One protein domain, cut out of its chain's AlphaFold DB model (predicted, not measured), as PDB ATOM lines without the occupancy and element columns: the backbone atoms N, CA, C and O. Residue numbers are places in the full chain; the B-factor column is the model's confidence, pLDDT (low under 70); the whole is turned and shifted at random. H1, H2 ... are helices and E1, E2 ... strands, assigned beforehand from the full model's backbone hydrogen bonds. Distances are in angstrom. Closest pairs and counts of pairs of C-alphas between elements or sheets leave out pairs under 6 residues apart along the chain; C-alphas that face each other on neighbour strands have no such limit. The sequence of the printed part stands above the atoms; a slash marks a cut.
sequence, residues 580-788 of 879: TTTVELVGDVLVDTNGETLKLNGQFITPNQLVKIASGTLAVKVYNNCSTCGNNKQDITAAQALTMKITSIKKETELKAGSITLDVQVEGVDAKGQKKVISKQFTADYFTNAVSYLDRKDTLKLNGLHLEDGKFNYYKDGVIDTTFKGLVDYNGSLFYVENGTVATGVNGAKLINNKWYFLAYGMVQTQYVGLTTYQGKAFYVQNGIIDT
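What this domain is: This is residues 580 to 788 of the 879 residues of an uncharacterized protein of Marvinbryantia formatexigens DSM 14469 (UniProt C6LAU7). Two lobes make the model: a curled sheet of four strands, E2 E6 E5 E4, with the small sheet E1 E3 packed on it as a sandwich, and a winding row of four small two-stranded hairpins, E7-E8 to E13-E14, that reaches away from it. The short helices H1 and H2 sit on one face of the four-stranded sheet, and H3 on the opposite face, where the chain leaves for the row. The printed part has 209 residues, with named elements in the order E1 E2 H1 H2 E3 E4 E5 E6 H3 E7 to E14, and is mostly strand; the four-stranded sheet is mixed and the five pairs are antiparallel. It is loose, with a radius of gyration of the C-alphas of 20.9 A, and flat, spanning 64 by 51 by 24 A.

How they stand to each other: E1, residues 582 to 586, runs on into E2, residues 589 to 591, at 43 degrees. E1 is antiparallel to E3, residues 619 to 624, with N 584 and O 621 2.9 A apart, within hydrogen-bond range. E2 is parallel to E6, residues 675 to 687, with N 590 and O 685 at 2.8 A. E4, residues 641 to 650, E5, residues 658 to 669, and E6 form a meander, each strand the antiparallel neighbour of the one before; N 645 and O 663, and N 664 and O 680, are each 2.9 A apart. The closest C-alphas of E1 and E6, in the two sheets face to face, are Leu 585 and Phe 682, 7.0 A. H1, residues 596 to 600, and H2, residues 607 to 613, are close but not clearly touching, Thr 597 and Ile 613 being their closest C-alphas at 7.1 A. H3, residues 690 to 697, is over E6. Every O i to N i+4 pair is within range in H2, 3 of 4 in H3 and 0 of 1 in H1, where 2 of 2 O i to N i+3 pairs are. The hairpins E7, residues 704 to 708, and E8, residues 711 to 716; E9, residues 726 to 730, and E10, residues 733 to 738; E11, residues 748 to 752, and E12, residues 755 to 760; and E13, residues 772 to 774, and E14, residues 777 to 779, have for instance N 706 and O 713, N 728 and O 735, and N 750 and O 757, each at 2.9 A, and N 774 and O 777 at 2.8 A. The closest C-alphas are Leu 705 and Tyr 730 for E7 and E9, 6.4 A, Gly 726 and Ile 752 for E9 and E11, 6.6 A, and Gly 748 and Thr 772 for E11 and E13, 5.8 A. E6 and E7 are apart.

Where its parts are: E1 begins at C-alpha 582, (-11.188, -22.932, 25.258). From first to last C-alpha E4 measures 27.6 A, E5 35.9 A and E6 37.2 A. E14 ends at C-alpha 779, (-35.167, -7.745, 8.258).

The domain as a whole: The two C-alphas farthest apart, of Lys 599 and Gly 776, are 64.0 A apart. The printed part has no cut; the links E3 to E4 and E12 to E13 are long. Residues 654 to 655 and 696 to 702 are under 70 in pLDDT.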
ATOM      1  N   THR A 580     -13.630 -16.791  27.956       89.31
ATOM      2  CA  THR A 580     -13.334 -17.119  26.551       89.31
ATOM      3  C   THR A 580     -12.437 -18.341  26.395       89.31
ATOM      4  O   THR A 580     -12.221 -18.806  25.275       89.31
ATOM      5  N   THR A 581     -11.855 -18.817  27.499       92.62
ATOM      6  CA  THR A 581     -10.797 -19.824  27.473       92.62
ATOM      7  C   THR A 581     -11.328 -21.168  26.979       92.62
ATOM      8  O   THR A 581     -12.152 -21.802  27.644       92.62
ATOM      9  N   THR A 582     -10.833 -21.632  25.831       91.88
ATOM     10  CA  THR A 582     -11.188 -22.932  25.258       91.88
ATOM     11  C   THR A 582     -10.104 -23.964  25.547       91.88
ATOM     12  O   THR A 582      -8.916 -23.737  25.332       91.88
ATOM     13  N   VAL A 583     -10.524 -25.135  26.027       93.62
ATOM     14  CA  VAL A 583      -9.685 -26.341  26.055       93.62
ATOM     15  C   VAL A 583     -10.080 -27.191  24.855       93.62
ATOM     16  O   VAL A 583     -11.273 -27.430  24.625       93.62
ATOM     17  N   GLU A 584      -9.102 -27.642  24.083       93.31
ATOM     18  CA  GLU A 584      -9.290 -28.320  22.802       93.31
ATOM     19  C   GLU A 584      -8.379 -29.547  22.707       93.31
ATOM     20  O   GLU A 584      -7.239 -29.522  23.173       93.31
ATOM     21  N   LEU A 585      -8.884 -30.617  22.094       92.62
ATOM     22  CA  LEU A 585      -8.060 -31.711  21.599       92.62
ATOM     23  C   LEU A 585      -7.751 -31.391  20.134       92.62
ATOM     24  O   LEU A 585      -8.666 -31.171  19.344       92.62
ATOM     25  N   VAL A 586      -6.468 -31.297  19.809       89.88
ATOM     26  CA  VAL A 586      -5.960 -31.117  18.450       89.88
ATOM     27  C   VAL A 586      -5.650 -32.500  17.897       89.88
ATOM     28  O   VAL A 586      -4.851 -33.228  18.492       89.88
ATOM     29  N   GLY A 587      -6.284 -32.826  16.771       85.00
ATOM     30  CA  GLY A 587      -6.313 -34.171  16.208       85.00
ATOM     31  C   GLY A 587      -7.460 -35.022  16.759       85.00
ATOM     32  O   GLY A 587      -8.018 -34.753  17.826       85.00
ATOM     33  N   ASP A 588      -7.803 -36.055  15.996       82.50
ATOM     34  CA  ASP A 588      -9.084 -36.770  16.086       82.50
ATOM     35  C   ASP A 588      -8.913 -38.303  16.149       82.50
ATOM     36  O   ASP A 588      -9.852 -39.025  16.489       82.50
ATOM     37  N   VAL A 589      -7.690 -38.794  15.922       85.81
ATOM     38  CA  VAL A 589      -7.297 -40.211  15.951       85.81
ATOM     39  C   VAL A 589      -6.057 -40.392  16.828       85.81
ATOM     40  O   VAL A 589      -5.095 -39.645  16.687       85.81
ATOM     41  N   LEU A 590      -6.036 -41.433  17.666       89.81
ATOM     42  CA  LEU A 590      -4.828 -41.995  18.273       89.81
ATOM     43  C   LEU A 590      -4.451 -43.299  17.556       89.81
ATOM     44  O   LEU A 590      -5.153 -44.309  17.662       89.81
ATOM     45  N   VAL A 591      -3.300 -43.297  16.883       86.62
ATOM     46  CA  VAL A 591      -2.670 -44.518  16.356       86.62
ATOM     47  C   VAL A 591      -1.635 -45.020  17.363       86.62
ATOM     48  O   VAL A 591      -0.572 -44.422  17.520       86.62
ATOM     49  N   ASP A 592      -1.949 -46.116  18.052       84.81
ATOM     50  CA  ASP A 592      -0.993 -46.820  18.911       84.81
ATOM     51  C   ASP A 592       0.055 -47.526  18.034       84.81
ATOM     52  O   ASP A 592      -0.218 -47.931  16.900       84.81
ATOM     53  N   THR A 593       1.268 -47.699  18.551       73.50
ATOM     54  CA  THR A 593       2.329 -48.434  17.858       73.50
ATOM     55  C   THR A 593       2.159 -49.957  17.955       73.50
ATOM     56  O   THR A 593       2.514 -50.651  17.009       73.50
ATOM     57  N   ASN A 594       1.643 -50.482  19.078       75.38
ATOM     58  CA  ASN A 594       1.584 -51.927  19.383       75.38
ATOM     59  C   ASN A 594       0.334 -52.390  20.175       75.38
ATOM     60  O   ASN A 594       0.149 -53.587  20.391       75.38
ATOM     61  N   GLY A 595      -0.516 -51.474  20.639       77.38
ATOM     62  CA  GLY A 595      -1.701 -51.745  21.462       77.38
ATOM     63  C   GLY A 595      -1.463 -51.631  22.967       77.38
ATOM     64  O   GLY A 595      -2.342 -51.974  23.760       77.38
ATOM     65  N   GLU A 596      -0.287 -51.149  23.368       82.44
ATOM     66  CA  GLU A 596       0.119 -50.989  24.765       82.44
ATOM     67  C   GLU A 596      -0.733 -49.951  25.512       82.44
ATOM     68  O   GLU A 596      -0.948 -50.088  26.720       82.44
ATOM     69  N   THR A 597      -1.300 -48.966  24.806       85.62
ATOM     70  CA  THR A 597      -2.155 -47.914  25.382       85.62
ATOM     71  C   THR A 597      -3.374 -48.501  26.081       85.62
ATOM     72  O   THR A 597      -3.782 -47.961  27.103       85.62
ATOM     73  N   LEU A 598      -3.907 -49.645  25.624       85.31
ATOM     74  CA  LEU A 598      -5.024 -50.351  26.277       85.31
ATOM     75  C   LEU A 598      -4.786 -50.599  27.780       85.31
ATOM     76  O   LEU A 598      -5.736 -50.593  28.562       85.31
ATOM     77  N   LYS A 599      -3.525 -50.776  28.200       87.94
ATOM     78  CA  LYS A 599      -3.128 -51.011  29.601       87.94
ATOM     79  C   LYS A 599      -3.192 -49.745  30.469       87.94
ATOM     80  O   LYS A 599      -3.165 -49.840  31.695       87.94
ATOM     81  N   LEU A 600      -3.294 -48.569  29.847       90.88
ATOM     82  CA  LEU A 600      -3.389 -47.263  30.503       90.88
ATOM     83  C   LEU A 600      -4.842 -46.849  30.801       90.88
ATOM     84  O   LEU A 600      -5.077 -45.757  31.316       90.88
ATOM     85  N   ASN A 601      -5.827 -47.703  30.507       90.75
ATOM     86  CA  ASN A 601      -7.229 -47.438  30.821       90.75
ATOM     87  C   ASN A 601      -7.418 -47.204  32.334       90.75
ATOM     88  O   ASN A 601      -7.026 -48.031  33.155       90.75
ATOM     89  N   GLY A 602      -8.005 -46.066  32.706       89.88
ATOM     90  CA  GLY A 602      -8.152 -45.621  34.093       89.88
ATOM     91  C   GLY A 602      -6.948 -44.865  34.674       89.88
ATOM     92  O   GLY A 602      -7.072 -44.342  35.784       89.88
ATOM     93  N   GLN A 603      -5.812 -44.777  33.973       94.00
ATOM     94  CA  GLN A 603      -4.593 -44.121  34.466       94.00
ATOM     95  C   GLN A 603      -4.544 -42.617  34.152       94.00
ATOM     96  O   GLN A 603      -5.194 -42.122  33.228       94.00
ATOM     97  N   PHE A 604      -3.738 -41.887  34.927       94.19
ATOM     98  CA  PHE A 604      -3.395 -40.490  34.659       94.19
ATOM     99  C   PHE A 604      -2.185 -40.394  33.719       94.19
ATOM    100  O   PHE A 604      -1.241 -41.174  33.837       94.19
ATOM    101  N   ILE A 605      -2.204 -39.415  32.812       91.19
ATOM    102  CA  ILE A 605      -1.128 -39.133  31.854       91.19
ATOM    103  C   ILE A 605      -0.844 -37.628  31.766       91.19
ATOM    104  O   ILE A 605      -1.732 -36.791  31.925       91.19
ATOM    105  N   THR A 606       0.405 -37.275  31.476       89.81
ATOM    106  CA  THR A 606       0.820 -35.895  31.171       89.81
ATOM    107  C   THR A 606       0.607 -35.551  29.688       89.81
ATOM    108  O   THR A 606       0.570 -36.460  28.852       89.81
ATOM    109  N   PRO A 607       0.542 -34.258  29.302       87.62
ATOM    110  CA  PRO A 607       0.479 -33.849  27.893       87.62
ATOM    111  C   PRO A 607       1.601 -34.453  27.034       87.62
ATOM    112  O   PRO A 607       1.346 -34.976  25.952       87.62
ATOM    113  N   ASN A 608       2.827 -34.495  27.563       87.69
ATOM    114  CA  ASN A 608       3.978 -35.095  26.881       87.69
ATOM    115  C   ASN A 608       3.886 -36.626  26.751       87.69
ATOM    116  O   ASN A 608       4.516 -37.192  25.860       87.69
ATOM    117  N   GLN A 609       3.125 -37.313  27.610       89.44
ATOM    118  CA  GLN A 609       2.814 -38.732  27.417       89.44
ATOM    119  C   GLN A 609       1.751 -38.917  26.334       89.44
ATOM    120  O   GLN A 609       1.964 -39.756  25.468       89.44
ATOM    121  N   LEU A 610       0.674 -38.117  26.315       89.75
ATOM    122  CA  LEU A 610      -0.341 -38.185  25.253       89.75
ATOM    123  C   LEU A 610       0.290 -38.011  23.865       89.75
ATOM    124  O   LEU A 610       0.112 -38.870  23.007       89.75
ATOM    125  N   VAL A 611       1.100 -36.963  23.682       87.88
ATOM    126  CA  VAL A 611       1.795 -36.682  22.413       87.88
ATOM    127  C   VAL A 611       2.720 -37.834  22.003       87.88
ATOM    128  O   VAL A 611       2.771 -38.180  20.825       87.88
ATOM    129  N   LYS A 612       3.425 -38.471  22.950       87.44
ATOM    130  CA  LYS A 612       4.284 -39.636  22.665       87.44
ATOM    131  C   LYS A 612       3.482 -40.879  22.284       87.44
ATOM    132  O   LYS A 612       3.806 -41.518  21.292       87.44
ATOM    133  N   ILE A 613       2.449 -41.209  23.058       87.62
ATOM    134  CA  ILE A 613       1.594 -42.386  22.846       87.62
ATOM    135  C   ILE A 613       0.856 -42.276  21.505       87.62
ATOM    136  O   ILE A 613       0.782 -43.243  20.757       87.62
ATOM    137  N   ALA A 614       0.378 -41.078  21.169       84.69
ATOM    138  CA  ALA A 614      -0.272 -40.782  19.901       84.69
ATOM    139  C   ALA A 614       0.709 -40.546  18.737       84.69
ATOM    140  O   ALA A 614       0.274 -40.188  17.647       84.69
ATOM    141  N   SER A 615       2.028 -40.683  18.925       82.38
ATOM    142  CA  SER A 615       3.033 -40.385  17.885       82.38
ATOM    143  C   SER A 615       2.879 -38.988  17.245       82.38
ATOM    144  O   SER A 615       3.131 -38.803  16.057       82.38
ATOM    145  N   GLY A 616       2.420 -38.001  18.023       81.38
ATOM    146  CA  GLY A 616       2.112 -36.639  17.576       81.38
ATOM    147  C   GLY A 616       0.700 -36.414  17.017       81.38
ATOM    148  O   GLY A 616       0.352 -35.263  16.772       81.38
ATOM    149  N   THR A 617      -0.124 -37.456  16.843       83.56
ATOM    150  CA  THR A 617      -1.474 -37.333  16.248       83.56
ATOM    151  C   THR A 617      -2.518 -36.693  17.164       83.56
ATOM    152  O   THR A 617      -3.440 -36.072  16.648       83.56
ATOM    153  N   LEU A 618      -2.347 -36.764  18.493       89.38
ATOM    154  CA  LEU A 618      -3.175 -36.053  19.476       89.38
ATOM    155  C   LEU A 618      -2.338 -35.138  20.376       89.38
ATOM    156  O   LEU A 618      -1.319 -35.554  20.934       89.38
ATOM    157  N   ALA A 619      -2.835 -33.924  20.615       91.75
ATOM    158  CA  ALA A 619      -2.338 -33.013  21.645       91.75
ATOM    159  C   ALA A 619      -3.492 -32.226  22.285       91.75
ATOM    160  O   ALA A 619      -4.376 -31.744  21.588       91.75
ATOM    161  N   VAL A 620      -3.476 -32.039  23.607       92.75
ATOM    162  CA  VAL A 620      -4.417 -31.126  24.280       92.75
ATOM    163  C   VAL A 620      -3.818 -29.724  24.327       92.75
ATOM    164  O   VAL A 620      -2.654 -29.563  24.699       92.75
ATOM    165  N   LYS A 621      -4.621 -28.715  23.979       93.06
ATOM    166  CA  LYS A 621      -4.255 -27.297  24.017       93.06
ATOM    167  C   LYS A 621      -5.273 -26.448  24.770       93.06
ATOM    168  O   LYS A 621      -6.450 -26.795  24.877       93.06
ATOM    169  N   VAL A 622      -4.793 -25.322  25.286       94.38
ATOM    170  CA  VAL A 622      -5.571 -24.305  25.994       94.38
ATOM    171  C   VAL A 622      -5.367 -22.973  25.289       94.38
ATOM    172  O   VAL A 622      -4.239 -22.495  25.168       94.38
ATOM    173  N   TYR A 623      -6.460 -22.368  24.844       93.75
ATOM    174  CA  TYR A 623      -6.465 -21.095  24.140       93.75
ATOM    175  C   TYR A 623      -7.272 -20.045  24.902       93.75
ATOM    176  O   TYR A 623      -8.267 -20.367  25.546       93.75
ATOM    177  N   ASN A 624      -6.877 -18.781  24.786       92.06
ATOM    178  CA  ASN A 624      -7.641 -17.627  25.261       92.06
ATOM    179  C   ASN A 624      -7.917 -16.687  24.067       92.06
ATOM    180  O   ASN A 624      -7.059 -16.537  23.193       92.06
ATOM    181  N   ASN A 625      -9.107 -16.089  24.001       90.69
ATOM    182  CA  ASN A 625      -9.598 -15.299  22.868       90.69
ATOM    183  C   ASN A 625      -9.983 -13.877  23.326       90.69
ATOM    184  O   ASN A 625     -10.179 -13.616  24.511       90.69
ATOM    185  N   CYS A 626     -10.141 -12.928  22.407       89.88
ATOM    186  CA  CYS A 626     -10.673 -11.613  22.760       89.88
ATOM    187  C   CYS A 626     -12.150 -11.728  23.178       89.88
ATOM    188  O   CYS A 626     -12.985 -12.129  22.371       89.88
ATOM    189  N   SER A 627     -12.523 -11.309  24.390       89.38
ATOM    190  CA  SER A 627     -13.928 -11.316  24.825       89.38
ATOM    191  C   SER A 627     -14.773 -10.225  24.161       89.38
ATOM    192  O   SER A 627     -15.996 -10.330  24.170       89.38
ATOM    193  N   THR A 628     -14.142  -9.211  23.557       87.44
ATOM    194  CA  THR A 628     -14.828  -8.125  22.837       87.44
ATOM    195  C   THR A 628     -15.225  -8.512  21.409       87.44
ATOM    196  O   THR A 628     -16.317  -8.158  20.980       87.44
ATOM    197  N   CYS A 629     -14.367  -9.227  20.665       85.81
ATOM    198  CA  CYS A 629     -14.612  -9.573  19.252       85.81
ATOM    199  C   CYS A 629     -14.646 -11.083  18.947       85.81
ATOM    200  O   CYS A 629     -14.900 -11.471  17.813       85.81
ATOM    201  N   GLY A 630     -14.357 -11.953  19.919       83.44
ATOM    202  CA  GLY A 630     -14.243 -13.408  19.735       83.44
ATOM    203  C   GLY A 630     -12.962 -13.873  19.024       83.44
ATOM    204  O   GLY A 630     -12.552 -15.018  19.202       83.44
ATOM    205  N   ASN A 631     -12.309 -12.993  18.261       83.50
ATOM    206  CA  ASN A 631     -11.098 -13.282  17.491       83.50
ATOM    207  C   ASN A 631      -9.814 -13.165  18.349       83.50
ATOM    208  O   ASN A 631      -9.871 -13.066  19.574       83.50
ATOM    209  N   ASN A 632      -8.635 -13.191  17.711       89.62
ATOM    210  CA  ASN A 632      -7.314 -13.268  18.360       89.62
ATOM    211  C   ASN A 632      -7.154 -14.489  19.289       89.62
ATOM    212  O   ASN A 632      -6.941 -14.354  20.493       89.62
ATOM    213  N   LYS A 633      -7.250 -15.693  18.717       91.75
ATOM    214  CA  LYS A 633      -7.027 -16.963  19.421       91.75
ATOM    215  C   LYS A 633      -5.544 -17.159  19.752       91.75
ATOM    216  O   LYS A 633      -4.734 -17.370  18.853       91.75
ATOM    217  N   GLN A 634      -5.198 -17.113  21.037       92.56
ATOM    218  CA  GLN A 634      -3.823 -17.198  21.539       92.56
ATOM    219  C   GLN A 634      -3.598 -18.487  22.339       92.56
ATOM    220  O   GLN A 634      -4.400 -18.821  23.209       92.56
ATOM    221  N   ASP A 635      -2.516 -19.215  22.047       92.75
ATOM    222  CA  ASP A 635      -2.142 -20.454  22.746       92.75
ATOM    223  C   ASP A 635      -1.473 -20.127  24.088       92.75
ATOM    224  O   ASP A 635      -0.422 -19.487  24.130       92.75
ATOM    225  N   ILE A 636      -2.087 -20.564  25.189       93.44
ATOM    226  CA  ILE A 636      -1.598 -20.355  26.561       93.44
ATOM    227  C   ILE A 636      -1.250 -21.674  27.264       93.44
ATOM    228  O   ILE A 636      -1.015 -21.680  28.474       93.44
ATOM    229  N   THR A 637      -1.195 -22.792  26.524       91.56
ATOM    230  CA  THR A 637      -1.046 -24.159  27.064       91.56
ATOM    231  C   THR A 637       0.174 -24.302  27.975       91.56
ATOM    232  O   THR A 637       0.076 -24.898  29.043       91.56
ATOM    233  N   ALA A 638       1.311 -23.715  27.589       88.62
ATOM    234  CA  ALA A 638       2.571 -23.805  28.334       88.62
ATOM    235  C   ALA A 638       2.570 -23.064  29.689       88.62
ATOM    236  O   ALA A 638       3.492 -23.249  30.478       88.62
ATOM    237  N   ALA A 639       1.557 -22.232  29.960       88.81
ATOM    238  CA  ALA A 639       1.420 -21.470  31.201       88.81
ATOM    239  C   ALA A 639       0.394 -22.065  32.188       88.81
ATOM    240  O   ALA A 639       0.187 -21.488  33.253       88.81
ATOM    241  N   GLN A 640      -0.252 -23.190  31.852       91.69
ATOM    242  CA  GLN A 640      -1.258 -23.844  32.702       91.69
ATOM    243  C   GLN A 640      -0.752 -25.177  33.264       91.69
ATOM    244  O   GLN A 640       0.076 -25.853  32.651       91.69
ATOM    245  N   ALA A 641      -1.317 -25.616  34.388       90.69
ATOM    246  CA  ALA A 641      -1.146 -26.979  34.876       90.69
ATOM    247  C   ALA A 641      -2.230 -27.887  34.268       90.69
ATOM    248  O   ALA A 641      -3.419 -27.685  34.506       90.69
ATOM    249  N   LEU A 642      -1.835 -28.898  33.486       92.88
ATOM    250  CA  LEU A 642      -2.764 -29.869  32.896       92.88
ATOM    251  C   LEU A 642      -2.662 -31.232  33.590       92.88
ATOM    252  O   LEU A 642      -1.614 -31.878  33.553       92.88
ATOM    253  N   THR A 643      -3.780 -31.697  34.143       92.44
ATOM    254  CA  THR A 643      -3.972 -33.074  34.617       92.44
ATOM    255  C   THR A 643      -4.909 -33.792  33.655       92.44
ATOM    256  O   THR A 643      -5.988 -33.285  33.358       92.44
ATOM    257  N   MET A 644      -4.534 -34.973  33.162       93.94
ATOM    258  CA  MET A 644      -5.384 -35.752  32.257       93.94
ATOM    259  C   MET A 644      -5.500 -37.195  32.734       93.94
ATOM    260  O   MET A 644      -4.524 -37.778  33.208       93.94
ATOM    261  N   LYS A 645      -6.685 -37.784  32.583       95.44
ATOM    262  CA  LYS A 645      -6.965 -39.183  32.904       95.44
ATOM    263  C   LYS A 645      -7.608 -39.868  31.710       95.44
ATOM    264  O   LYS A 645      -8.587 -39.364  31.170       95.44
ATOM    265  N   ILE A 646      -7.103 -41.036  31.332       94.88
ATOM    266  CA  ILE A 646      -7.789 -41.880  30.356       94.88
ATOM    267  C   ILE A 646      -8.920 -42.603  31.094       94.88
ATOM    268  O   ILE A 646      -8.660 -43.377  32.016       94.88
ATOM    269  N   THR A 647     -10.175 -42.335  30.740       93.75
ATOM    270  CA  THR A 647     -11.359 -42.870  31.442       93.75
ATOM    271  C   THR A 647     -12.022 -44.037  30.726       93.75
ATOM    272  O   THR A 647     -12.703 -44.839  31.367       93.75
ATOM    273  N   SER A 648     -11.786 -44.187  29.423       92.94
ATOM    274  CA  SER A 648     -12.145 -45.385  28.667       92.94
ATOM    275  C   SER A 648     -11.158 -45.610  27.529       92.94
ATOM    276  O   SER A 648     -10.751 -44.656  26.868       92.94
ATOM    277  N   ILE A 649     -10.810 -46.870  27.267       92.81
ATOM    278  CA  ILE A 649     -10.167 -47.288  26.020       92.81
ATOM    279  C   ILE A 649     -10.872 -48.546  25.534       92.81
ATOM    280  O   ILE A 649     -11.084 -49.484  26.306       92.81
ATOM    281  N   LYS A 650     -11.233 -48.570  24.255       90.81
ATOM    282  CA  LYS A 650     -11.824 -49.727  23.579       90.81
ATOM    283  C   LYS A 650     -11.031 -49.996  22.313       90.81
ATOM    284  O   LYS A 650     -10.798 -49.068  21.546       90.81
ATOM    285  N   LYS A 651     -10.634 -51.254  22.111       88.25
ATOM    286  CA  LYS A 651      -9.989 -51.707  20.876       88.25
ATOM    287  C   LYS A 651     -10.960 -51.593  19.690       88.25
ATOM    288  O   LYS A 651     -12.164 -51.777  19.862       88.25
ATOM    289  N   GLU A 652     -10.423 -51.313  18.507       85.94
ATOM    290  CA  GLU A 652     -11.138 -51.348  17.236       85.94
ATOM    291  C   GLU A 652     -11.739 -52.723  16.907       85.94
ATOM    292  O   GLU A 652     -11.271 -53.775  17.345       85.94
ATOM    293  N   THR A 653     -12.793 -52.702  16.100       78.56
ATOM    294  CA  THR A 653     -13.464 -53.896  15.570       78.56
ATOM    295  C   THR A 653     -13.187 -54.024  14.073       78.56
ATOM    296  O   THR A 653     -12.539 -53.170  13.471       78.56
ATOM    297  N   GLU A 654     -13.699 -55.071  13.428       64.94
ATOM    298  CA  GLU A 654     -13.596 -55.206  11.969       64.94
ATOM    299  C   GLU A 654     -14.233 -54.020  11.221       64.94
ATOM    300  O   GLU A 654     -13.681 -53.588  10.215       64.94
ATOM    301  N   LEU A 655     -15.330 -53.449  11.744       65.62
ATOM    302  CA  LEU A 655     -16.189 -52.485  11.034       65.62
ATOM    303  C   LEU A 655     -16.255 -51.071  11.647       65.62
ATOM    304  O   LEU A 655     -16.941 -50.208  11.095       65.62
ATOM    305  N   LYS A 656     -15.611 -50.829  12.796       74.12
ATOM    306  CA  LYS A 656     -15.567 -49.522  13.487       74.12
ATOM    307  C   LYS A 656     -14.246 -49.333  14.231       74.12
ATOM    308  O   LYS A 656     -13.719 -50.306  14.781       74.12
ATOM    309  N   ALA A 657     -13.776 -48.086  14.296       82.19
ATOM    310  CA  ALA A 657     -12.662 -47.671  15.144       82.19
ATOM    311  C   ALA A 657     -12.865 -48.075  16.612       82.19
ATOM    312  O   ALA A 657     -13.986 -48.313  17.077       82.19
ATOM    313  N   GLY A 658     -11.761 -48.140  17.349       86.75
ATOM    314  CA  GLY A 658     -11.784 -48.101  18.801       86.75
ATOM    315  C   GLY A 658     -12.073 -46.684  19.288       86.75
ATOM    316  O   GLY A 658     -12.182 -45.751  18.499       86.75
ATOM    317  N   SER A 659     -12.154 -46.501  20.601       91.06
ATOM    318  CA  SER A 659     -12.350 -45.178  21.203       91.06
ATOM    319  C   SER A 659     -11.425 -44.986  22.395       91.06
ATOM    320  O   SER A 659     -11.421 -45.841  23.286       91.06
ATOM    321  N   ILE A 660     -10.722 -43.855  22.461       92.31
ATOM    322  CA  ILE A 660     -10.065 -43.371  23.680       92.31
ATOM    323  C   ILE A 660     -10.817 -42.151  24.221       92.31
ATOM    324  O   ILE A 660     -11.071 -41.197  23.490       92.31
ATOM    325  N   THR A 661     -11.167 -42.176  25.507       93.94
ATOM    326  CA  THR A 661     -11.828 -41.068  26.211       93.94
ATOM    327  C   THR A 661     -10.887 -40.483  27.262       93.94
ATOM    328  O   THR A 661     -10.315 -41.215  28.074       93.94
ATOM    329  N   LEU A 662     -10.726 -39.161  27.228       94.56
ATOM    330  CA  LEU A 662      -9.818 -38.380  28.062       94.56
ATOM    331  C   LEU A 662     -10.616 -37.386  28.911       94.56
ATOM    332  O   LEU A 662     -11.251 -36.481  28.368       94.56
ATOM    333  N   ASP A 663     -10.521 -37.501  30.231       94.88
ATOM    334  CA  ASP A 663     -10.942 -36.455  31.161       94.88
ATOM    335  C   ASP A 663      -9.759 -35.502  31.369       94.88
ATOM    336  O   ASP A 663      -8.717 -35.895  31.899       94.88
ATOM    337  N   VAL A 664      -9.907 -34.249  30.943       95.62
ATOM    338  CA  VAL A 664      -8.885 -33.201  31.043       95.62
ATOM    339  C   VAL A 664      -9.304 -32.182  32.094       95.62
ATOM    340  O   VAL A 664     -10.420 -31.662  32.057       95.62
ATOM    341  N   GLN A 665      -8.388 -31.856  33.002       94.50
ATOM    342  CA  GLN A 665      -8.495 -30.743  33.941       94.50
ATOM    343  C   GLN A 665      -7.340 -29.768  33.709       94.50
ATOM    344  O   GLN A 665      -6.172 -30.158  33.703       94.50
ATOM    345  N   VAL A 666      -7.677 -28.496  33.522       94.81
ATOM    346  CA  VAL A 666      -6.732 -27.386  33.371       94.81
ATOM    347  C   VAL A 666      -6.852 -26.496  34.597       94.81
ATOM    348  O   VAL A 666      -7.930 -25.972  34.867       94.81
ATOM    349  N   GLU A 667      -5.758 -26.324  35.328       93.69
ATOM    350  CA  GLU A 667      -5.654 -25.453  36.494       93.69
ATOM    351  C   GLU A 667      -4.742 -24.254  36.201       93.69
ATOM    352  O   GLU A 667      -3.671 -24.386  35.604       93.69
ATOM    353  N   GLY A 668      -5.183 -23.083  36.653       91.62
ATOM    354  CA  GLY A 668      -4.484 -21.809  36.528       91.62
ATOM    355  C   GLY A 668      -5.146 -20.748  37.407       91.62
ATOM    356  O   GLY A 668      -5.864 -21.075  38.357       91.62
ATOM    357  N   VAL A 669      -4.938 -19.471  37.083       91.06
ATOM    358  CA  VAL A 669      -5.555 -18.338  37.795       91.06
ATOM    359  C   VAL A 669      -6.462 -17.514  36.886       91.06
ATOM    360  O   VAL A 669      -6.239 -17.430  35.679       91.06
ATOM    361  N   ASP A 670      -7.496 -16.906  37.461       89.81
ATOM    362  CA  ASP A 670      -8.338 -15.919  36.784       89.81
ATOM    363  C   ASP A 670      -7.689 -14.516  36.761       89.81
ATOM    364  O   ASP A 670      -6.593 -14.292  37.279       89.81
ATOM    365  N   ALA A 671      -8.388 -13.536  36.182       84.00
ATOM    366  CA  ALA A 671      -7.931 -12.144  36.111       84.00
ATOM    367  C   ALA A 671      -7.820 -11.420  37.477       84.00
ATOM    368  O   ALA A 671      -7.386 -10.270  37.516       84.00
ATOM    369  N   LYS A 672      -8.208 -12.062  38.588       88.69
ATOM    370  CA  LYS A 672      -8.052 -11.579  39.971       88.69
ATOM    371  C   LYS A 672      -6.974 -12.356  40.741       88.69
ATOM    372  O   LYS A 672      -6.829 -12.151  41.944       88.69
ATOM    373  N   GLY A 673      -6.250 -13.264  40.081       88.94
ATOM    374  CA  GLY A 673      -5.274 -14.153  40.717       88.94
ATOM    375  C   GLY A 673      -5.897 -15.319  41.495       88.94
ATOM    376  O   GLY A 673      -5.190 -16.000  42.234       88.94
ATOM    377  N   GLN A 674      -7.204 -15.569  41.365       90.56
ATOM    378  CA  GLN A 674      -7.884 -16.652  42.076       90.56
ATOM    379  C   GLN A 674      -7.735 -17.971  41.316       90.56
ATOM    380  O   GLN A 674      -7.907 -18.017  40.097       90.56
ATOM    381  N   LYS A 675      -7.438 -19.062  42.038       92.38
ATOM    382  CA  LYS A 675      -7.341 -20.412  41.463       92.38
ATOM    383  C   LYS A 675      -8.638 -20.784  40.741       92.38
ATOM    384  O   LYS A 675      -9.716 -20.758  41.332       92.38
ATOM    385  N   LYS A 676      -8.509 -21.206  39.486       92.19
ATOM    386  CA  LYS A 676      -9.610 -21.629  38.622       92.19
ATOM    387  C   LYS A 676      -9.259 -22.939  37.927       92.19
ATOM    388  O   LYS A 676      -8.119 -23.152  37.523       92.19
ATOM    389  N   VAL A 677     -10.259 -23.808  37.792       93.38
ATOM    390  CA  VAL A 677     -10.134 -25.119  37.148       93.38
ATOM    391  C   VAL A 677     -11.184 -25.241  36.046       93.38
ATOM    392  O   VAL A 677     -12.350 -24.910  36.262       93.38
ATOM    393  N   ILE A 678     -10.774 -25.713  34.869       93.94
ATOM    394  CA  ILE A 678     -11.650 -26.040  33.740       93.94
ATOM    395  C   ILE A 678     -11.569 -27.548  33.503       93.94
ATOM    396  O   ILE A 678     -10.493 -28.070  33.221       93.94
ATOM    397  N   SER A 679     -12.707 -28.237  33.589       93.69
ATOM    398  CA  SER A 679     -12.822 -29.677  33.323       93.69
ATOM    399  C   SER A 679     -13.540 -29.911  31.997       93.69
ATOM    400  O   SER A 679     -14.621 -29.359  31.781       93.69
ATOM    401  N   LYS A 680     -12.978 -30.742  31.114       94.88
ATOM    402  CA  LYS A 680     -13.586 -31.103  29.824       94.88
ATOM    403  C   LYS A 680     -13.237 -32.542  29.448       94.88
ATOM    404  O   LYS A 680     -12.093 -32.960  29.595       94.88
ATOM    405  N   GLN A 681     -14.224 -33.289  28.959       94.56
ATOM    406  CA  GLN A 681     -14.020 -34.634  28.422       94.56
ATOM    407  C   GLN A 681     -13.894 -34.574  26.895       94.56
ATOM    408  O   GLN A 681     -14.616 -33.820  26.240       94.56
ATOM    409  N   PHE A 682     -13.000 -35.386  26.340       93.62
ATOM    410  CA  PHE A 682     -12.833 -35.594  24.904       93.62
ATOM    411  C   PHE A 682     -12.896 -37.087  24.584       93.62
ATOM    412  O   PHE A 682     -12.491 -37.909  25.404       93.62
ATOM    413  N   THR A 683     -13.352 -37.434  23.383       91.75
ATOM    414  CA  THR A 683     -13.204 -38.781  22.817       91.75
ATOM    415  C   THR A 683     -12.580 -38.647  21.435       91.75
ATOM    416  O   THR A 683     -12.974 -37.759  20.682       91.75
ATOM    417  N   ALA A 684     -11.621 -39.515  21.128       89.62
ATOM    418  CA  ALA A 684     -10.985 -39.651  19.823       89.62
ATOM    419  C   ALA A 684     -11.041 -41.117  19.371       89.62
ATOM    420  O   ALA A 684     -11.149 -42.029  20.205       89.62
ATOM    421  N   ASP A 685     -10.948 -41.342  18.064       90.06
ATOM    422  CA  ASP A 685     -10.854 -42.688  17.501       90.06
ATOM    423  C   ASP A 685      -9.521 -43.334  17.908       90.06
ATOM    424  O   ASP A 685      -8.505 -42.660  18.082       90.06
ATOM    425  N   TYR A 686      -9.513 -44.653  18.092       90.62
ATOM    426  CA  TYR A 686      -8.345 -45.401  18.566       90.62
ATOM    427  C   TYR A 686      -8.093 -46.653  17.719       90.62
ATOM    428  O   TYR A 686      -9.024 -47.403  17.425       90.62
ATOM    429  N   PHE A 687      -6.827 -46.910  17.388       88.00
ATOM    430  CA  PHE A 687      -6.385 -48.114  16.675       88.00
ATOM    431  C   PHE A 687      -5.153 -48.709  17.360       88.00
ATOM    432  O   PHE A 687      -4.199 -47.976  17.622       88.00
ATOM    433  N   THR A 688      -5.104 -50.028  17.609       87.44
ATOM    434  CA  THR A 688      -3.949 -50.634  18.309       87.44
ATOM    435  C   THR A 688      -2.660 -50.704  17.487       87.44
ATOM    436  O   THR A 688      -1.662 -51.204  17.993       87.44
ATOM    437  N   ASN A 689      -2.674 -50.337  16.206       83.50
ATOM    438  CA  ASN A 689      -1.513 -50.415  15.318       83.50
ATOM    439  C   ASN A 689      -1.751 -49.601  14.035       83.50
ATOM    440  O   ASN A 689      -2.889 -49.466  13.580       83.50
ATOM    441  N   ALA A 690      -0.669 -49.130  13.408       80.12
ATOM    442  CA  ALA A 690      -0.731 -48.334  12.180       80.12
ATOM    443  C   ALA A 690      -1.377 -49.064  10.988       80.12
ATOM    444  O   ALA A 690      -2.058 -48.420  10.196       80.12
ATOM    445  N   VAL A 691      -1.232 -50.390  10.879       80.12
ATOM    446  CA  VAL A 691      -1.891 -51.188   9.824       80.12
ATOM    447  C   VAL A 691      -3.412 -51.151  10.007       80.12
ATOM    448  O   VAL A 691      -4.139 -50.794   9.093       80.12
ATOM    449  N   SER A 692      -3.897 -51.365  11.231       76.62
ATOM    450  CA  SER A 692      -5.324 -51.294  11.575       76.62
ATOM    451  C   SER A 692      -5.959 -49.911  11.424       76.62
ATOM    452  O   SER A 692      -7.186 -49.846  11.338       76.62
ATOM    453  N   TYR A 693      -5.150 -48.847  11.389       80.19
ATOM    454  CA  TYR A 693      -5.563 -47.511  10.963       80.19
ATOM    455  C   TYR A 693      -5.562 -47.386   9.432       80.19
ATOM    456  O   TYR A 693      -6.575 -46.993   8.871       80.19
ATOM    457  N   LEU A 694      -4.477 -47.758   8.743       76.25
ATOM    458  CA  LEU A 694      -4.353 -47.627   7.284       76.25
ATOM    459  C   LEU A 694      -5.382 -48.473   6.517       76.25
ATOM    460  O   LEU A 694      -6.077 -47.927   5.666       76.25
ATOM    461  N   ASP A 695      -5.560 -49.746   6.880       71.69
ATOM    462  CA  ASP A 695      -6.564 -50.656   6.300       71.69
ATOM    463  C   ASP A 695      -8.004 -50.137   6.472       71.69
ATOM    464  O   ASP A 695      -8.917 -50.524   5.738       71.69
ATOM    465  N   ARG A 696      -8.227 -49.286   7.484       68.56
ATOM    466  CA  ARG A 696      -9.550 -48.764   7.840       68.56
ATOM    467  C   ARG A 696      -9.763 -47.304   7.496       68.56
ATOM    468  O   ARG A 696     -10.913 -46.895   7.446       68.56
ATOM    469  N   LYS A 697      -8.722 -46.527   7.200       65.81
ATOM    470  CA  LYS A 697      -8.823 -45.091   6.907       65.81
ATOM    471  C   LYS A 697      -9.876 -44.798   5.831       65.81
ATOM    472  O   LYS A 697     -10.660 -43.869   5.988       65.81
ATOM    473  N   ASP A 698      -9.940 -45.661   4.820       57.38
ATOM    474  CA  ASP A 698     -10.842 -45.537   3.673       57.38
ATOM    475  C   ASP A 698     -12.136 -46.380   3.820       57.38
ATOM    476  O   ASP A 698     -12.998 -46.364   2.945       57.38
ATOM    477  N   THR A 699     -12.303 -47.116   4.931       55.59
ATOM    478  CA  THR A 699     -13.534 -47.867   5.280       55.59
ATOM    479  C   THR A 699     -14.193 -47.409   6.587       55.59
ATOM    480  O   THR A 699     -15.254 -47.921   6.966       55.59
ATOM    481  N   LEU A 700     -13.629 -46.399   7.259       57.94
ATOM    482  CA  LEU A 700     -14.256 -45.688   8.365       57.94
ATOM    483  C   LEU A 700     -15.550 -45.050   7.869       57.94
ATOM    484  O   LEU A 700     -15.558 -44.074   7.125       57.94
ATOM    485  N   LYS A 701     -16.659 -45.645   8.305       62.91
ATOM    486  CA  LYS A 701     -18.022 -45.212   8.018       62.91
ATOM    487  C   LYS A 701     -18.169 -43.707   8.242       62.91
ATOM    488  O   LYS A 701     -18.234 -43.260   9.388       62.91
ATOM    489  N   LEU A 702     -18.260 -42.961   7.140       66.44
ATOM    490  CA  LEU A 702     -18.466 -41.516   7.125       66.44
ATOM    491  C   LEU A 702     -19.627 -41.129   8.056       66.44
ATOM    492  O   LEU A 702     -20.678 -41.777   8.085       66.44
ATOM    493  N   ASN A 703     -19.422 -40.073   8.834       79.12
ATOM    494  CA  ASN A 703     -20.412 -39.478   9.724       79.12
ATOM    495  C   ASN A 703     -20.228 -37.956   9.711       79.12
ATOM    496  O   ASN A 703     -19.094 -37.479   9.653       79.12
ATOM    497  N   GLY A 704     -21.318 -37.192   9.776       83.50
ATOM    498  CA  GLY A 704     -21.256 -35.735   9.648       83.50
ATOM    499  C   GLY A 704     -21.127 -35.279   8.193       83.50
ATOM    500  O   GLY A 704     -21.537 -35.992   7.278       83.50
ATOM    501  N   LEU A 705     -20.608 -34.071   7.974       84.62
ATOM    502  CA  LEU A 705     -20.553 -33.450   6.651       84.62
ATOM    503  C   LEU A 705     -19.236 -33.765   5.923       84.62
ATOM    504  O   LEU A 705     -18.165 -33.516   6.469       84.62
ATOM    505  N   HIS A 706     -19.318 -34.254   4.683       84.38
ATOM    506  CA  HIS A 706     -18.161 -34.587   3.834       84.38
ATOM    507  C   HIS A 706     -18.319 -33.992   2.433       84.38
ATOM    508  O   HIS A 706     -19.441 -33.872   1.942       84.38
ATOM    509  N   LEU A 707     -17.206 -33.598   1.806       80.88
ATOM    510  CA  LEU A 707     -17.170 -32.999   0.467       80.88
ATOM    511  C   LEU A 707     -16.738 -34.036  -0.575       80.88
ATOM    512  O   LEU A 707     -15.584 -34.454  -0.584       80.88
ATOM    513  N   GLU A 708     -17.641 -34.389  -1.484       78.81
ATOM    514  CA  GLU A 708     -17.410 -35.362  -2.561       78.81
ATOM    515  C   GLU A 708     -17.991 -34.809  -3.865       78.81
ATOM    516  O   GLU A 708     -19.054 -34.193  -3.849       78.81
ATOM    517  N   ASP A 709     -17.296 -34.974  -4.995       79.12
ATOM    518  CA  ASP A 709     -17.727 -34.484  -6.318       79.12
ATOM    519  C   ASP A 709     -18.196 -33.007  -6.338       79.12
ATOM    520  O   ASP A 709     -19.119 -32.617  -7.053       79.12
ATOM    521  N   GLY A 710     -17.558 -32.161  -5.517       76.31
ATOM    522  CA  GLY A 710     -17.898 -30.738  -5.365       76.31
ATOM    523  C   GLY A 710     -19.161 -30.454  -4.537       76.31
ATOM    524  O   GLY A 710     -19.627 -29.315  -4.498       76.31
ATOM    525  N   LYS A 711     -19.720 -31.466  -3.866       83.12
ATOM    526  CA  LYS A 711     -20.995 -31.429  -3.147       83.12
ATOM    527  C   LYS A 711     -20.824 -31.890  -1.698       83.12
ATOM    528  O   LYS A 711     -20.315 -32.972  -1.426       83.12
ATOM    529  N   PHE A 712     -21.288 -31.076  -0.751       87.62
ATOM    530  CA  PHE A 712     -21.312 -31.466   0.659       87.62
ATOM    531  C   PHE A 712     -22.519 -32.371   0.955       87.62
ATOM    532  O   PHE A 712     -23.673 -31.937   0.850       87.62
ATOM    533  N   ASN A 713     -22.243 -33.610   1.357       90.50
ATOM    534  CA  ASN A 713     -23.215 -34.629   1.751       90.50
ATOM    535  C   ASN A 713     -23.153 -34.855   3.270       90.50
ATOM    536  O   ASN A 713     -22.080 -34.787   3.867       90.50
ATOM    537  N   TYR A 714     -24.293 -35.145   3.901       89.38
ATOM    538  CA  TYR A 714     -24.353 -35.525   5.313       89.38
ATOM    539  C   TYR A 714     -24.483 -37.041   5.459       89.38
ATOM    540  O   TYR A 714     -25.466 -37.643   5.022       89.38
ATOM    541  N   TYR A 715     -23.489 -37.644   6.099       86.00
ATOM    542  CA  TYR A 715     -23.354 -39.079   6.284       86.00
ATOM    543  C   TYR A 715     -23.693 -39.534   7.703       86.00
ATOM    544  O   TYR A 715     -23.518 -38.803   8.684       86.00
ATOM    545  N   LYS A 716     -24.127 -40.790   7.805       82.62
ATOM    546  CA  LYS A 716     -24.427 -41.498   9.048       82.62
ATOM    547  C   LYS A 716     -24.161 -42.986   8.863       82.62
ATOM    548  O   LYS A 716     -24.689 -43.599   7.938       82.62
ATOM    549  N   ASP A 717     -23.314 -43.562   9.713       76.88
ATOM    550  CA  ASP A 717     -22.836 -44.948   9.578       76.88
ATOM    551  C   ASP A 717     -22.348 -45.299   8.145       76.88
ATOM    552  O   ASP A 717     -22.456 -46.444   7.695       76.88
ATOM    553  N   GLY A 718     -21.759 -44.337   7.427       72.69
ATOM    554  CA  GLY A 718     -21.209 -44.514   6.077       72.69
ATOM    555  C   GLY A 718     -22.236 -44.521   4.940       72.69
ATOM    556  O   GLY A 718     -21.910 -44.964   3.846       72.69
ATOM    557  N   VAL A 719     -23.463 -44.048   5.176       79.50
ATOM    558  CA  VAL A 719     -24.488 -43.829   4.139       79.50
ATOM    559  C   VAL A 719     -24.993 -42.386   4.231       79.50
ATOM    560  O   VAL A 719     -25.069 -41.841   5.331       79.50
ATOM    561  N   ILE A 720     -25.325 -41.749   3.104       86.06
ATOM    562  CA  ILE A 720     -25.929 -40.406   3.106       86.06
ATOM    563  C   ILE A 720     -27.297 -40.489   3.799       86.06
ATOM    564  O   ILE A 720     -28.198 -41.173   3.306       86.06
ATOM    565  N   ASP A 721     -27.480 -39.784   4.920       90.88
ATOM    566  CA  ASP A 721     -28.779 -39.704   5.594       90.88
ATOM    567  C   ASP A 721     -29.647 -38.673   4.863       90.88
ATOM    568  O   ASP A 721     -29.714 -37.497   5.220       90.88
ATOM    569  N   THR A 722     -30.321 -39.132   3.806       91.00
ATOM    570  CA  THR A 722     -31.249 -38.328   2.997       91.00
ATOM    571  C   THR A 722     -32.474 -37.844   3.778       91.00
ATOM    572  O   THR A 722     -33.212 -36.999   3.272       91.00
ATOM    573  N   THR A 723     -32.685 -38.312   5.016       92.38
ATOM    574  CA  THR A 723     -33.715 -37.781   5.923       92.38
ATOM    575  C   THR A 723     -33.210 -36.611   6.770       92.38
ATOM    576  O   THR A 723     -34.021 -35.875   7.337       92.38
ATOM    577  N   PHE A 724     -31.892 -36.386   6.837       91.69
ATOM    578  CA  PHE A 724     -31.320 -35.308   7.631       91.69
ATOM    579  C   PHE A 724     -31.671 -33.926   7.066       91.69
ATOM    580  O   PHE A 724     -31.489 -33.630   5.878       91.69
ATOM    581  N   LYS A 725     -32.119 -33.050   7.969       93.88
ATOM    582  CA  LYS A 725     -32.410 -31.641   7.713       93.88
ATOM    583  C   LYS A 725     -32.100 -30.806   8.956       93.88
ATOM    584  O   LYS A 725     -32.651 -31.067  10.023       93.88
ATOM    585  N   GLY A 726     -31.248 -29.792   8.824       92.38
ATOM    586  CA  GLY A 726     -30.802 -28.967   9.951       92.38
ATOM    587  C   GLY A 726     -29.520 -28.189   9.665       92.38
ATOM    588  O   GLY A 726     -29.062 -28.136   8.527       92.38
ATOM    589  N   LEU A 727     -28.940 -27.583  10.705       93.69
ATOM    590  CA  LEU A 727     -27.582 -27.031  10.652       93.69
ATOM    591  C   LEU A 727     -26.565 -28.094  11.085       93.69
ATOM    592  O   LEU A 727     -26.816 -28.829  12.040       93.69
ATOM    593  N   VAL A 728     -25.423 -28.137  10.404       91.81
ATOM    594  CA  VAL A 728     -24.274 -29.000  10.716       91.81
ATOM    595  C   VAL A 728     -23.020 -28.134  10.722       91.81
ATOM    596  O   VAL A 728     -22.857 -27.305   9.828       91.81
ATOM    597  N   ASP A 729     -22.149 -28.307  11.716       88.06
ATOM    598  CA  ASP A 729     -20.828 -27.677  11.692       88.06
ATOM    599  C   ASP A 729     -19.880 -28.452  10.773       88.06
ATOM    600  O   ASP A 729     -19.836 -29.685  10.803       88.06
ATOM    601  N   TYR A 730     -19.122 -27.719   9.969       83.81
ATOM    602  CA  TYR A 730     -17.967 -28.223   9.246       83.81
ATOM    603  C   TYR A 730     -16.863 -27.164   9.309       83.81
ATOM    604  O   TYR A 730     -17.043 -26.042   8.832       83.81
ATOM    605  N   ASN A 731     -15.726 -27.513   9.917       81.31
ATOM    606  CA  ASN A 731     -14.586 -26.617  10.150       81.31
ATOM    607  C   ASN A 731     -14.964 -25.275  10.823       81.31
ATOM    608  O   ASN A 731     -14.460 -24.219  10.439       81.31
ATOM    609  N   GLY A 732     -15.858 -25.296  11.820       77.81
ATOM    610  CA  GLY A 732     -16.301 -24.101  12.554       77.81
ATOM    611  C   GLY A 732     -17.287 -23.215  11.786       77.81
ATOM    612  O   GLY A 732     -17.534 -22.075  12.183       77.81
ATOM    613  N   SER A 733     -17.819 -23.706  10.664       84.25
ATOM    614  CA  SER A 733     -18.821 -23.036   9.837       84.25
ATOM    615  C   SER A 733     -20.111 -23.852   9.807       84.25
ATOM    616  O   SER A 733     -20.099 -25.043   9.503       84.25
ATOM    617  N   LEU A 734     -21.246 -23.208  10.094       92.12
ATOM    618  CA  LEU A 734     -22.554 -23.865  10.099       92.12
ATOM    619  C   LEU A 734     -23.168 -23.874   8.694       92.12
ATOM    620  O   LEU A 734     -23.503 -22.821   8.149       92.12
ATOM    621  N   PHE A 735     -23.387 -25.063   8.139       93.12
ATOM    622  CA  PHE A 735     -24.057 -25.271   6.856       93.12
ATOM    623  C   PHE A 735     -25.473 -25.813   7.053       93.12
ATOM    624  O   PHE A 735     -25.712 -26.694   7.881       93.12
ATOM    625  N   TYR A 736     -26.422 -25.311   6.265       95.50
ATOM    626  CA  TYR A 736     -27.786 -25.820   6.214       95.50
ATOM    627  C   TYR A 736     -27.896 -26.994   5.241       95.50
ATOM    628  O   TYR A 736     -27.753 -26.851   4.023       95.50
ATOM    629  N   VAL A 737     -28.190 -28.156   5.812       95.38
ATOM    630  CA  VAL A 737     -28.418 -29.413   5.111       95.38
ATOM    631  C   VAL A 737     -29.923 -29.625   4.947       95.38
ATOM    632  O   VAL A 737     -30.692 -29.490   5.901       95.38
ATOM    633  N   GLU A 738     -30.348 -29.980   3.739       93.31
ATOM    634  CA  GLU A 738     -31.718 -30.346   3.383       93.31
ATOM    635  C   GLU A 738     -31.648 -31.604   2.500       93.31
ATOM    636  O   GLU A 738     -30.909 -31.640   1.517       93.31
ATOM    637  N   ASN A 739     -32.373 -32.661   2.880       92.25
ATOM    638  CA  ASN A 739     -32.342 -33.981   2.233       92.25
ATOM    639  C   ASN A 739     -30.932 -34.621   2.187       92.25
ATOM    640  O   ASN A 739     -30.504 -35.148   1.158       92.25
ATOM    641  N   GLY A 740     -30.170 -34.533   3.285       91.06
ATOM    642  CA  GLY A 740     -28.809 -35.087   3.381       91.06
ATOM    643  C   GLY A 740     -27.742 -34.374   2.533       91.06
ATOM    644  O   GLY A 740     -26.661 -34.916   2.322       91.06
ATOM    645  N   THR A 741     -28.024 -33.174   2.015       93.19
ATOM    646  CA  THR A 741     -27.137 -32.377   1.144       93.19
ATOM    647  C   THR A 741     -27.101 -30.914   1.601       93.19
ATOM    648  O   THR A 741     -28.145 -30.382   1.971       93.19
ATOM    649  N   VAL A 742     -25.953 -30.222   1.551       94.50
ATOM    650  CA  VAL A 742     -25.932 -28.758   1.775       94.50
ATOM    651  C   VAL A 742     -26.725 -28.058   0.682       94.50
ATOM    652  O   VAL A 742     -26.427 -28.184  -0.506       94.50
ATOM    653  N   ALA A 743     -27.727 -27.284   1.083       92.25
ATOM    654  CA  ALA A 743     -28.605 -26.592   0.156       92.25
ATOM    655  C   ALA A 743     -27.944 -25.299  -0.355       92.25
ATOM    656  O   ALA A 743     -28.334 -24.199   0.029       92.25
ATOM    657  N   THR A 744     -26.948 -25.424  -1.235       89.25
ATOM    658  CA  THR A 744     -26.141 -24.304  -1.764       89.25
ATOM    659  C   THR A 744     -26.945 -23.244  -2.527       89.25
ATOM    660  O   THR A 744     -26.497 -22.110  -2.666       89.25
ATOM    661  N   GLY A 745     -28.166 -23.559  -2.971       87.75
ATOM    662  CA  GLY A 745     -29.108 -22.568  -3.507       87.75
ATOM    663  C   GLY A 745     -29.744 -21.650  -2.448       87.75
ATOM    664  O   GLY A 745     -30.306 -20.614  -2.802       87.75
ATOM    665  N   VAL A 746     -29.670 -21.991  -1.155       89.38
ATOM    666  CA  VAL A 746     -30.275 -21.208  -0.065       89.38
ATOM    667  C   VAL A 746     -29.404 -19.997   0.257       89.38
ATOM    668  O   VAL A 746     -28.305 -20.113   0.800       89.38
ATOM    669  N   ASN A 747     -29.948 -18.826  -0.061       91.06
ATOM    670  CA  ASN A 747     -29.357 -17.518   0.180       91.06
ATOM    671  C   ASN A 747     -30.408 -16.610   0.840       91.06
ATOM    672  O   ASN A 747     -31.602 -16.749   0.566       91.06
ATOM    673  N   GLY A 748     -29.980 -15.682   1.696       89.06
ATOM    674  CA  GLY A 748     -30.880 -14.823   2.466       89.06
ATOM    675  C   GLY A 748     -31.472 -15.510   3.702       89.06
ATOM    676  O   GLY A 748     -30.869 -16.415   4.280       89.06
ATOM    677  N   ALA A 749     -32.647 -15.045   4.132       90.88
ATOM    678  CA  ALA A 749     -33.330 -15.510   5.336       90.88
ATOM    679  C   ALA A 749     -33.930 -16.924   5.186       90.88
ATOM    680  O   ALA A 749     -34.824 -17.148   4.365       90.88
ATOM    681  N   LYS A 750     -33.532 -17.860   6.057       91.94
ATOM    682  CA  LYS A 750     -34.161 -19.188   6.205       91.94
ATOM    683  C   LYS A 750     -34.523 -19.443   7.669       91.94
ATOM    684  O   LYS A 750     -33.693 -19.279   8.563       91.94
ATOM    685  N   LEU A 751     -35.752 -19.897   7.909       90.81
ATOM    686  CA  LEU A 751     -36.186 -20.412   9.206       90.81
ATOM    687  C   LEU A 751     -35.660 -21.840   9.382       90.81
ATOM    688  O   LEU A 751     -36.016 -22.732   8.611       90.81
ATOM    689  N   ILE A 752     -34.825 -22.053  10.396       91.69
ATOM    690  CA  ILE A 752     -34.232 -23.346  10.746       91.69
ATOM    691  C   ILE A 752     -34.345 -23.501  12.267       91.69
ATOM    692  O   ILE A 752     -33.924 -22.622  13.013       91.69
ATOM    693  N   ASN A 753     -34.936 -24.599  12.744       87.06
ATOM    694  CA  ASN A 753     -35.090 -24.907  14.175       87.06
ATOM    695  C   ASN A 753     -35.634 -23.721  15.009       87.06
ATOM    696  O   ASN A 753     -35.086 -23.361  16.050       87.06
ATOM    697  N   ASN A 754     -36.712 -23.097  14.519       85.38
ATOM    698  CA  ASN A 754     -37.384 -21.920  15.093       85.38
ATOM    699  C   ASN A 754     -36.530 -20.638  15.222       85.38
ATOM    700  O   ASN A 754     -36.968 -19.682  15.861       85.38
ATOM    701  N   LYS A 755     -35.360 -20.568  14.576       89.88
ATOM    702  CA  LYS A 755     -34.559 -19.344  14.426       89.88
ATOM    703  C   LYS A 755     -34.395 -18.977  12.954       89.88
ATOM    704  O   LYS A 755     -34.273 -19.844  12.092       89.88
ATOM    705  N   TRP A 756     -34.396 -17.684  12.663       91.88
ATOM    706  CA  TRP A 756     -34.111 -17.177  11.327       91.88
ATOM    707  C   TRP A 756     -32.618 -16.905  11.186       91.88
ATOM    708  O   TRP A 756     -32.071 -16.082  11.918       91.88
ATOM    709  N   TYR A 757     -31.983 -17.578  10.235       93.44
ATOM    710  CA  TYR A 757     -30.576 -17.399   9.894       93.44
ATOM    711  C   TYR A 757     -30.445 -16.700   8.543       93.44
ATOM    712  O   TYR A 757     -31.269 -16.919   7.650       93.44
ATOM    713  N   PHE A 758     -29.392 -15.903   8.381       93.94
ATOM    714  CA  PHE A 758     -28.949 -15.406   7.083       93.94
ATOM    715  C   PHE A 758     -27.867 -16.323   6.527       93.94
ATOM    716  O   PHE A 758     -26.850 -16.570   7.184       93.94
ATOM    717  N   LEU A 759     -28.089 -16.829   5.316       94.75
ATOM    718  CA  LEU A 759     -27.155 -17.721   4.643       94.75
ATOM    719  C   LEU A 759     -26.674 -17.132   3.320       94.75
ATOM    720  O   LEU A 759     -27.414 -16.431   2.630       94.75
ATOM    721  N   ALA A 760     -25.450 -17.489   2.947       91.69
ATOM    722  CA  ALA A 760     -24.938 -17.383   1.590       91.69
ATOM    723  C   ALA A 760     -24.425 -18.768   1.184       91.69
ATOM    724  O   ALA A 760     -23.725 -19.417   1.958       91.69
ATOM    725  N   TYR A 761     -24.819 -19.251   0.009       89.06
ATOM    726  CA  TYR A 761     -24.494 -20.587  -0.503       89.06
ATOM    727  C   TYR A 761     -24.771 -21.742   0.483       89.06
ATOM    728  O   TYR A 761     -24.028 -22.719   0.551       89.06
ATOM    729  N   GLY A 762     -25.844 -21.637   1.274       89.88
ATOM    730  CA  GLY A 762     -26.186 -22.606   2.320       89.88
ATOM    731  C   GLY A 762     -25.339 -22.522   3.600       89.88
ATOM    732  O   GLY A 762     -25.606 -23.280   4.527       89.88
ATOM    733  N   MET A 763     -24.367 -21.609   3.701       91.75
ATOM    734  CA  MET A 763     -23.553 -21.358   4.899       91.75
ATOM    735  C   MET A 763     -24.103 -20.172   5.703       91.75
ATOM    736  O   MET A 763     -24.303 -19.087   5.152       91.75
ATOM    737  N   VAL A 764     -24.294 -20.343   7.014       94.19
ATOM    738  CA  VAL A 764     -24.697 -19.269   7.938       94.19
ATOM    739  C   VAL A 764     -23.588 -18.225   8.042       94.19
ATOM    740  O   VAL A 764     -22.456 -18.539   8.404       94.19
ATOM    741  N   GLN A 765     -23.918 -16.966   7.765       93.88
ATOM    742  CA  GLN A 765     -22.953 -15.868   7.787       93.88
ATOM    743  C   GLN A 765     -22.852 -15.277   9.200       93.88
ATOM    744  O   GLN A 765     -23.427 -14.232   9.491       93.88
ATOM    745  N   THR A 766     -22.136 -15.955  10.097       90.31
ATOM    746  CA  THR A 766     -22.050 -15.622  11.537       90.31
ATOM    747  C   THR A 766     -21.459 -14.247  11.860       90.31
ATOM    748  O   THR A 766     -21.627 -13.776  12.977       90.31
ATOM    749  N   GLN A 767     -20.813 -13.583  10.897       88.31
ATOM    750  CA  GLN A 767     -20.304 -12.207  11.013       88.31
ATOM    751  C   GLN A 767     -21.211 -11.162  10.335       88.31
ATOM    752  O   GLN A 767     -20.907  -9.972  10.343       88.31
ATOM    753  N   TYR A 768     -22.326 -11.574   9.719       85.19
ATOM    754  CA  TYR A 768     -23.202 -10.647   9.011       85.19
ATOM    755  C   TYR A 768     -24.069  -9.842   9.983       85.19
ATOM    756  O   TYR A 768     -24.887 -10.388  10.734       85.19
ATOM    757  N   VAL A 769     -23.887  -8.526   9.908       86.81
ATOM    758  CA  VAL A 769     -24.757  -7.497  10.469       86.81
ATOM    759  C   VAL A 769     -25.378  -6.768   9.274       86.81
ATOM    760  O   VAL A 769     -24.639  -6.165   8.493       86.81
ATOM    761  N   GLY A 770     -26.697  -6.857   9.072       85.88
ATOM    762  CA  GLY A 770     -27.308  -6.325   7.849       85.88
ATOM    763  C   GLY A 770     -28.770  -6.676   7.544       85.88
ATOM    764  O   GLY A 770     -29.375  -7.457   8.269       85.88
ATOM    765  N   LEU A 771     -29.331  -6.100   6.469       86.06
ATOM    766  CA  LEU A 771     -30.706  -6.332   6.005       86.06
ATOM    767  C   LEU A 771     -30.822  -7.605   5.159       86.06
ATOM    768  O   LEU A 771     -30.277  -7.701   4.060       86.06
ATOM    769  N   THR A 772     -31.692  -8.522   5.575       89.06
ATOM    770  CA  THR A 772     -32.168  -9.630   4.744       89.06
ATOM    771  C   THR A 772     -33.638  -9.482   4.371       89.06
ATOM    772  O   THR A 772     -34.494  -9.308   5.228       89.06
ATOM    773  N   THR A 773     -33.989  -9.588   3.091       86.25
ATOM    774  CA  THR A 773     -35.400  -9.515   2.683       86.25
ATOM    775  C   THR A 773     -36.087 -10.876   2.791       86.25
ATOM    776  O   THR A 773     -35.671 -11.843   2.158       86.25
ATOM    777  N   TYR A 774     -37.200 -10.932   3.524       84.56
ATOM    778  CA  TYR A 774     -38.116 -12.069   3.571       84.56
ATOM    779  C   TYR A 774     -39.549 -11.605   3.274       84.56
ATOM    780  O   TYR A 774     -40.021 -10.644   3.868       84.56
ATOM    781  N   GLN A 775     -40.248 -12.255   2.334       83.62
ATOM    782  CA  GLN A 775     -41.610 -11.879   1.893       83.62
ATOM    783  C   GLN A 775     -41.782 -10.375   1.561       83.62
ATOM    784  O   GLN A 775     -42.742  -9.734   1.984       83.62
ATOM    785  N   GLY A 776     -40.831  -9.792   0.816       80.81
ATOM    786  CA  GLY A 776     -40.877  -8.377   0.403       80.81
ATOM    787  C   GLY A 776     -40.644  -7.370   1.536       80.81
ATOM    788  O   GLY A 776     -40.891  -6.182   1.366       80.81
ATOM    789  N   LYS A 777     -40.180  -7.845   2.693       84.25
ATOM    790  CA  LYS A 777     -39.984  -7.096   3.931       84.25
ATOM    791  C   LYS A 777     -38.524  -7.265   4.373       84.25
ATOM    792  O   LYS A 777     -38.052  -8.393   4.429       84.25
ATOM    793  N   ALA A 778     -37.795  -6.179   4.645       88.25
ATOM    794  CA  ALA A 778     -36.345  -6.216   4.899       88.25
ATOM    795  C   ALA A 778     -35.974  -6.242   6.400       88.25
ATOM    796  O   ALA A 778     -36.208  -5.270   7.109       88.25
ATOM    797  N   PHE A 779     -35.420  -7.363   6.868       89.00
ATOM    798  CA  PHE A 779     -35.167  -7.745   8.258       89.00
ATOM    799  C   PHE A 779     -33.734  -7.515   8.735       89.00
ATOM    800  O   PHE A 779     -32.779  -7.831   8.042       89.00
ATOM    801  N   TYR A 780     -33.634  -7.108   9.991       87.12
ATOM    802  CA  TYR A 780     -32.493  -7.274  10.878       87.12
ATOM    803  C   TYR A 780     -31.746  -8.588  10.660       87.12
ATOM    804  O   TYR A 780     -32.355  -9.651  10.691       87.12
ATOM    805  N   VAL A 781     -30.422  -8.534  10.623       89.12
ATOM    806  CA  VAL A 781     -29.536  -9.648  10.971       89.12
ATOM    807  C   VAL A 781     -28.395  -9.094  11.823       89.12
ATOM    808  O   VAL A 781     -27.820  -8.065  11.477       89.12
ATOM    809  N   GLN A 782     -28.051  -9.769  12.921       88.25
ATOM    810  CA  GLN A 782     -26.806  -9.569  13.671       88.25
ATOM    811  C   GLN A 782     -26.216 -10.939  13.970       88.25
ATOM    812  O   GLN A 782     -26.938 -11.881  14.310       88.25
ATOM    813  N   ASN A 783     -24.901 -11.061  13.822       89.38
ATOM    814  CA  ASN A 783     -24.164 -12.307  14.005       89.38
ATOM    815  C   ASN A 783     -24.771 -13.480  13.189       89.38
ATOM    816  O   ASN A 783     -24.818 -14.625  13.641       89.38
ATOM    817  N   GLY A 784     -25.315 -13.182  12.000       89.56
ATOM    818  CA  GLY A 784     -25.981 -14.153  11.121       89.56
ATOM    819  C   GLY A 784     -27.402 -14.587  11.514       89.56
ATOM    820  O   GLY A 784     -27.958 -15.460  10.845       89.56
ATOM    821  N   ILE A 785     -28.013 -14.007  12.555       91.56
ATOM    822  CA  ILE A 785     -29.363 -14.345  13.052       91.56
ATOM    823  C   ILE A 785     -30.279 -13.110  12.999       91.56
ATOM    824  O   ILE A 785     -29.851 -12.007  13.335       91.56
ATOM    825  N   ILE A 786     -31.552 -13.271  12.612       90.50
ATOM    826  CA  ILE A 786     -32.543 -12.184  12.736       90.50
ATOM    827  C   ILE A 786     -32.879 -11.985  14.218       90.50
ATOM    828  O   ILE A 786     -33.573 -12.815  14.812       90.50
ATOM    829  N   ASP A 787     -32.421 -10.881  14.810       83.94
ATOM    830  CA  ASP A 787     -32.839 -10.483  16.151       83.94
ATOM    831  C   ASP A 787     -34.221  -9.824  16.107       83.94
ATOM    832  O   ASP A 787     -34.413  -8.707  15.616       83.94
ATOM    833  N   THR A 788     -35.203 -10.521  16.668       81.38
ATOM    834  CA  THR A 788     -36.569 -10.023  16.800       81.38
ATOM    835  C   THR A 788     -36.793  -9.249  18.103       81.38
ATOM    836  O   THR A 788     -37.903  -9.289  18.635       81.38
TER     837      THR A 788